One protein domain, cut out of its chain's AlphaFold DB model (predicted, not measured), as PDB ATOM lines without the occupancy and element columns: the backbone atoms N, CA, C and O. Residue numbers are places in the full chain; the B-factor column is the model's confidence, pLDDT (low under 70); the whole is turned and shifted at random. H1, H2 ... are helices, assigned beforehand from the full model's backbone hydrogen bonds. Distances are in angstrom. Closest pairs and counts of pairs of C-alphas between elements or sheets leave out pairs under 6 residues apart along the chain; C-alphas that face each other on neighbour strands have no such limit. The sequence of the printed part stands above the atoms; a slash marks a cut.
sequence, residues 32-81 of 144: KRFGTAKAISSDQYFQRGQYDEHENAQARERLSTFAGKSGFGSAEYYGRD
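What this domain is: This is residues 32 to 81 of the 144 residues of an uncharacterized protein of Blyttiomyces helicus (UniProt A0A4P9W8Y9). Look first for H2, a single longer helix in the middle of an open, loose chain, with the short helix H3 folded back near its later half and the short helix H1 lying off its beginning, clear of it. The 50 printed residues hold three named helices, H1, H2, H3 in chain order, and no named strand; the class is all helix, though the helices have 23 of the 50 residues. The whole is loose, radius of gyration of the C-alphas 13.2 A, and elongated, 38 by 22 by 15 A.

How they stand to each other: Start from H2, residues 53 to 65, and go to H3, residues 74 to 78: they are close but not clearly touching, their closest C-alphas, Arg 62 and Tyr 77, 7.4 A apart. H1, residues 42 to 46, is apart from both. In H1, H2 and H3 every backbone O i to N i+4 pair is within hydrogen-bond range.

Where its parts are: Find C-alpha 53 at (139.570, 92.241, 196.775); H2 runs 18.9 A to C-alpha 65 at (124.253, 90.549, 207.738). H1 and H3 each span 6.1 A.

The domain as a whole: The C-alphas farthest apart, Lys 32 and Asp 81, are 41.8 A apart. The printed part has no cut, and both links between helices are short. The model's pLDDT is under 70 at residues 49 to 51, 72 and 79 to 81.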
ATOM      1  N   LYS A  32     130.008 104.472 182.141       87.00
ATOM      2  CA  LYS A  32     130.254 103.490 181.067       87.00
ATOM      3  C   LYS A  32     130.938 102.219 181.575       87.00
ATOM      4  O   LYS A  32     130.604 101.128 181.127       87.00
ATOM      5  N   ARG A  33     131.898 102.350 182.494       84.62
ATOM      6  CA  ARG A  33     132.707 101.228 183.002       84.62
ATOM      7  C   ARG A  33     132.012 100.425 184.094       84.62
ATOM      8  O   ARG A  33     132.187  99.215 184.170       84.62
ATOM      9  N   PHE A  34     131.237 101.101 184.933       87.94
ATOM     10  CA  PHE A  34     130.647 100.541 186.143       87.94
ATOM     11  C   PHE A  34     129.121 100.650 186.170       87.94
ATOM     12  O   PHE A  34     128.511 100.379 187.197       87.94
ATOM     13  N   GLY A  35     128.479 101.007 185.056       85.81
ATOM     14  CA  GLY A  35     127.025 101.185 184.989       85.81
ATOM     15  C   GLY A  35     126.213  99.923 185.283       85.81
ATOM     16  O   GLY A  35     125.048 100.014 185.655       85.81
ATOM     17  N   THR A  36     126.818  98.741 185.160       88.50
ATOM     18  CA  THR A  36     126.205  97.460 185.546       88.50
ATOM     19  C   THR A  36     126.483  97.081 187.004       88.50
ATOM     20  O   THR A  36     125.831  96.185 187.542       88.50
ATOM     21  N   ALA A  37     127.436  97.746 187.662       82.19
ATOM     22  CA  ALA A  37     127.822  97.458 189.031       82.19
ATOM     23  C   ALA A  37     126.899  98.197 190.007       82.19
ATOM     24  O   ALA A  37     126.780  99.419 189.989       82.19
ATOM     25  N   LYS A  38     126.272  97.450 190.921       85.38
ATOM     26  CA  LYS A  38     125.395  98.021 191.956       85.38
ATOM     27  C   LYS A  38     126.151  98.923 192.943       85.38
ATOM     28  O   LYS A  38     125.548  99.796 193.560       85.38
ATOM     29  N   ALA A  39     127.449  98.686 193.108       83.06
ATOM     30  CA  ALA A  39     128.350  99.486 193.922       83.06
ATOM     31  C   ALA A  39     129.794  99.307 193.435       83.06
ATOM     32  O   ALA A  39     130.178  98.214 193.012       83.06
ATOM     33  N   ILE A  40     130.598 100.362 193.559       83.31
ATOM     34  CA  ILE A  40     132.044 100.364 193.305       83.31
ATOM     35  C   ILE A  40     132.767 101.005 194.484       83.31
ATOM     36  O   ILE A  40     132.218 101.895 195.136       83.31
ATOM     37  N   SER A  41     133.989 100.562 194.777       83.44
ATOM     38  CA  SER A  41     134.793 101.229 195.803       83.44
ATOM     39  C   SER A  41     135.403 102.521 195.258       83.44
ATOM     40  O   SER A  41     135.667 102.655 194.063       83.44
ATOM     41  N   SER A  42     135.668 103.472 196.157       83.06
ATOM     42  CA  SER A  42     136.349 104.728 195.823       83.06
ATOM     43  C   SER A  42     137.694 104.463 195.131       83.06
ATOM     44  O   SER A  42     138.032 105.131 194.161       83.06
ATOM     45  N   ASP A  43     138.424 103.425 195.541       82.19
ATOM     46  CA  ASP A  43     139.715 103.095 194.928       82.19
ATOM     47  C   ASP A  43     139.597 102.521 193.519       82.19
ATOM     48  O   ASP A  43     140.470 102.786 192.696       82.19
ATOM     49  N   GLN A  44     138.506 101.813 193.204       83.56
ATOM     50  CA  GLN A  44     138.199 101.398 191.830       83.56
ATOM     51  C   GLN A  44     137.804 102.592 190.958       83.56
ATOM     52  O   GLN A  44     138.215 102.668 189.801       83.56
ATOM     53  N   TYR A  45     137.051 103.544 191.517       85.94
ATOM     54  CA  TYR A  45     136.660 104.767 190.815       85.94
ATOM     55  C   TYR A  45     137.876 105.643 190.480       85.94
ATOM     56  O   TYR A  45     138.064 106.045 189.333       85.94
ATOM     57  N   PHE A  46     138.739 105.890 191.469       86.44
ATOM     58  CA  PHE A  46     139.919 106.748 191.334       86.44
ATOM     59  C   PHE A  46     141.182 106.001 190.870       86.44
ATOM     60  O   PHE A  46     142.229 106.624 190.732       86.44
ATOM     61  N   GLN A  47     141.097 104.685 190.636       79.69
ATOM     62  CA  GLN A  47     142.206 103.817 190.209       79.69
ATOM     63  C   GLN A  47     143.462 103.965 191.084       79.69
ATOM     64  O   GLN A  47     144.588 103.939 190.594       79.69
ATOM     65  N   ARG A  48     143.282 104.118 192.403       80.88
ATOM     66  CA  ARG A  48     144.373 104.451 193.341       80.88
ATOM     67  C   ARG A  48     145.323 103.289 193.661       80.88
ATOM     68  O   ARG A  48     146.116 103.409 194.583       80.88
ATOM     69  N   GLY A  49     145.241 102.158 192.958       69.56
ATOM     70  CA  GLY A  49     146.120 100.994 193.165       69.56
ATOM     71  C   GLY A  49     145.958 100.268 194.509       69.56
ATOM     72  O   GLY A  49     146.549  99.216 194.697       69.56
ATOM     73  N   GLN A  50     145.126 100.778 195.419       67.19
ATOM     74  CA  GLN A  50     144.852 100.200 196.739       67.19
ATOM     75  C   GLN A  50     143.642  99.251 196.744       67.19
ATOM     76  O   GLN A  50     143.024  99.039 197.782       67.19
ATOM     77  N   TYR A  51     143.248  98.718 195.584       69.38
ATOM     78  CA  TYR A  51     142.120  97.793 195.521       69.38
ATOM     79  C   TYR A  51     142.531  96.420 196.058       69.38
ATOM     80  O   TYR A  51     143.192  95.653 195.361       69.38
ATOM     81  N   ASP A  52     142.114  96.124 197.288       73.94
ATOM     82  CA  ASP A  52     142.209  94.796 197.884       73.94
ATOM     83  C   ASP A  52     140.843  94.090 197.797       73.94
ATOM     84  O   ASP A  52     139.844  94.498 198.403       73.94
ATOM     85  N   GLU A  53     140.783  93.033 196.987       75.69
ATOM     86  CA  GLU A  53     139.570  92.241 196.775       75.69
ATOM     87  C   GLU A  53     139.158  91.469 198.042       75.69
ATOM     88  O   GLU A  53     137.967  91.254 198.282       75.69
ATOM     89  N   HIS A  54     140.121  91.126 198.902       76.69
ATOM     90  CA  HIS A  54     139.885  90.404 200.147       76.69
ATOM     91  C   HIS A  54     139.202  91.294 201.195       76.69
ATOM     92  O   HIS A  54     138.241  90.863 201.838       76.69
ATOM     93  N   GLU A  55     139.618  92.558 201.327       73.69
ATOM     94  CA  GLU A  55     138.929  93.521 202.202       73.69
ATOM     95  C   GLU A  55     137.508  93.827 201.709       73.69
ATOM     96  O   GLU A  55     136.569  93.932 202.504       73.69
ATOM     97  N   ASN A  56     137.319  93.918 200.390       76.19
ATOM     98  CA  ASN A  56     136.002  94.168 199.807       76.19
ATOM     99  C   ASN A  56     135.043  92.993 200.041       76.19
ATOM    100  O   ASN A  56     133.880  93.209 200.380       76.19
ATOM    101  N   ALA A  57     135.527  91.757 199.893       79.50
ATOM    102  CA  ALA A  57     134.744  90.554 200.155       79.50
ATOM    103  C   ALA A  57     134.267  90.505 201.615       79.50
ATOM    104  O   ALA A  57     133.075  90.325 201.859       79.50
ATOM    105  N   GLN A  58     135.158  90.786 202.570       78.56
ATOM    106  CA  GLN A  58     134.802  90.853 203.990       78.56
ATOM    107  C   GLN A  58     133.806  91.978 204.294       78.56
ATOM    108  O   GLN A  58     132.857  91.779 205.050       78.56
ATOM    109  N   ALA A  59     133.980  93.163 203.702       77.94
ATOM    110  CA  ALA A  59     133.037  94.267 203.873       77.94
ATOM    111  C   ALA A  59     131.646  93.914 203.317       77.94
ATOM    112  O   ALA A  59     130.631  94.189 203.957       77.94
ATOM    113  N   ARG A  60     131.585  93.258 202.152       81.56
ATOM    114  CA  ARG A  60     130.331  92.771 201.553       81.56
ATOM    115  C   ARG A  60     129.655  91.714 202.416       81.56
ATOM    116  O   ARG A  60     128.443  91.779 202.595       81.56
ATOM    117  N   GLU A  61     130.421  90.778 202.966       84.19
ATOM    118  CA  GLU A  61     129.908  89.739 203.861       84.19
ATOM    119  C   GLU A  61     129.313  90.353 205.134       84.19
ATOM    120  O   GLU A  61     128.171  90.055 205.485       84.19
ATOM    121  N   ARG A  62     130.012  91.317 205.750       82.31
ATOM    122  CA  ARG A  62     129.493  92.077 206.899       82.31
ATOM    123  C   ARG A  62     128.217  92.839 206.554       82.31
ATOM    124  O   ARG A  62     127.256  92.801 207.313       82.31
ATOM    125  N   LEU A  63     128.173  93.507 205.399       79.88
ATOM    126  CA  LEU A  63     126.982  94.232 204.939       79.88
ATOM    127  C   LEU A  63     125.800  93.297 204.644       79.88
ATOM    128  O   LEU A  63     124.654  93.688 204.868       79.88
ATOM    129  N   SER A  64     126.057  92.064 204.199       84.00
ATOM    130  CA  SER A  64     125.017  91.053 203.984       84.00
ATOM    131  C   SER A  64     124.257  90.720 205.269       84.00
ATOM    132  O   SER A  64     123.057  90.467 205.212       84.00
ATOM    133  N   THR A  65     124.908  90.764 206.434       82.50
ATOM    134  CA  THR A  65     124.253  90.549 207.738       82.50
ATOM    135  C   THR A  65     123.253  91.658 208.090       82.50
ATOM    136  O   THR A  65     122.313  91.434 208.850       82.50
ATOM    137  N   PHE A  66     123.414  92.850 207.512       77.44
ATOM    138  CA  PHE A  66     122.507  93.987 207.694       77.44
ATOM    139  C   PHE A  66     121.501  94.142 206.542       77.44
ATOM    140  O   PHE A  66     120.690  95.073 206.554       77.44
ATOM    141  N   ALA A  67     121.515  93.234 205.558       78.56
ATOM    142  CA  ALA A  67     120.575  93.244 204.447       78.56
ATOM    143  C   ALA A  67     119.136  93.052 204.962       78.56
ATOM    144  O   ALA A  67     118.800  92.027 205.546       78.56
ATOM    145  N   GLY A  68     118.286  94.063 204.761       78.38
ATOM    146  CA  GLY A  68     116.892  94.076 205.223       78.38
ATOM    147  C   GLY A  68     116.619  94.982 206.428       78.38
ATOM    148  O   GLY A  68     115.457  95.280 206.699       78.38
ATOM    149  N   LYS A  69     117.650  95.494 207.115       75.19
ATOM    150  CA  LYS A  69     117.477  96.560 208.118       75.19
ATOM    151  C   LYS A  69     117.369  97.911 207.397       75.19
ATOM    152  O   LYS A  69     118.192  98.216 206.539       75.19
ATOM    153  N   SER A  70     116.391  98.749 207.757       76.19
ATOM    154  CA  SER A  70     116.207 100.089 207.156       76.19
ATOM    155  C   SER A  70     117.231 101.132 207.631       76.19
ATOM    156  O   SER A  70     117.129 102.306 207.287       76.19
ATOM    157  N   GLY A  71     118.203 100.708 208.440       72.19
ATOM    158  CA  GLY A  71     119.307 101.500 208.959       72.19
ATOM    159  C   GLY A  71     120.182 100.634 209.864       72.19
ATOM    160  O   GLY A  71     119.678  99.787 210.602       72.19
ATOM    161  N   PHE A  72     121.493 100.824 209.783       68.94
ATOM    162  CA  PHE A  72     122.468 100.225 210.689       68.94
ATOM    163  C   PHE A  72     123.471 101.308 211.085       68.94
ATOM    164  O   PHE A  72     123.879 102.123 210.255       68.94
ATOM    165  N   GLY A  73     123.813 101.362 212.371       77.56
ATOM    166  CA  GLY A  73     124.796 102.306 212.879       77.56
ATOM    167  C   GLY A  73     126.217 101.873 212.525       77.56
ATOM    168  O   GLY A  73     126.517 100.689 212.385       77.56
ATOM    169  N   SER A  74     127.122 102.847 212.433       76.81
ATOM    170  CA  SER A  74     128.566 102.589 212.346       76.81
ATOM    171  C   SER A  74     129.058 101.756 213.545       76.81
ATOM    172  O   SER A  74     129.903 100.883 213.389       76.81
ATOM    173  N   ALA A  75     128.476 101.964 214.732       78.19
ATOM    174  CA  ALA A  75     128.800 101.203 215.936       78.19
ATOM    175  C   ALA A  75     128.488  99.701 215.799       78.19
ATOM    176  O   ALA A  75     129.372  98.887 216.067       78.19
ATOM    177  N   GLU A  76     127.317  99.337 215.260       78.50
ATOM    178  CA  GLU A  76     126.997  97.945 214.910       78.50
ATOM    179  C   GLU A  76     127.940  97.366 213.850       78.50
ATOM    180  O   GLU A  76     128.331  96.206 213.944       78.50
ATOM    181  N   TYR A  77     128.306  98.154 212.833       81.06
ATOM    182  CA  TYR A  77     129.175  97.677 211.753       81.06
ATOM    183  C   TYR A  77     130.612  97.396 212.228       81.06
ATOM    184  O   TYR A  77     131.244  96.450 211.757       81.06
ATOM    185  N   TYR A  78     131.132  98.199 213.164       83.38
ATOM    186  CA  TYR A  78     132.495  98.065 213.695       83.38
ATOM    187  C   TYR A  78     132.582  97.290 215.019       83.38
ATOM    188  O   TYR A  78     133.683  97.160 215.551       83.38
ATOM    189  N   GLY A  79     131.462  96.788 215.554       69.81
ATOM    190  CA  GLY A  79     131.435  96.023 216.806       69.81
ATOM    191  C   GLY A  79     131.956  96.812 218.008       69.81
ATOM    192  O   GLY A  79     132.578  96.239 218.898       69.81
ATOM    193  N   ARG A  80     131.767  98.136 218.014       65.38
ATOM    194  CA  ARG A  80     132.109  98.959 219.178       65.38
ATOM    195  C   ARG A  80     131.020  98.741 220.219       65.38
ATOM    196  O   ARG A  80     129.855  98.934 219.888       65.38
ATOM    197  N   ASP A  81     131.401  98.333 221.430       49.03
ATOM    198  CA  ASP A  81     130.463  98.122 222.534       49.03
ATOM    199  C   ASP A  81     129.507  99.316 222.657       49.03
ATOM    200  O   ASP A  81     129.908 100.438 222.975       49.03
TER     201      ASP A  81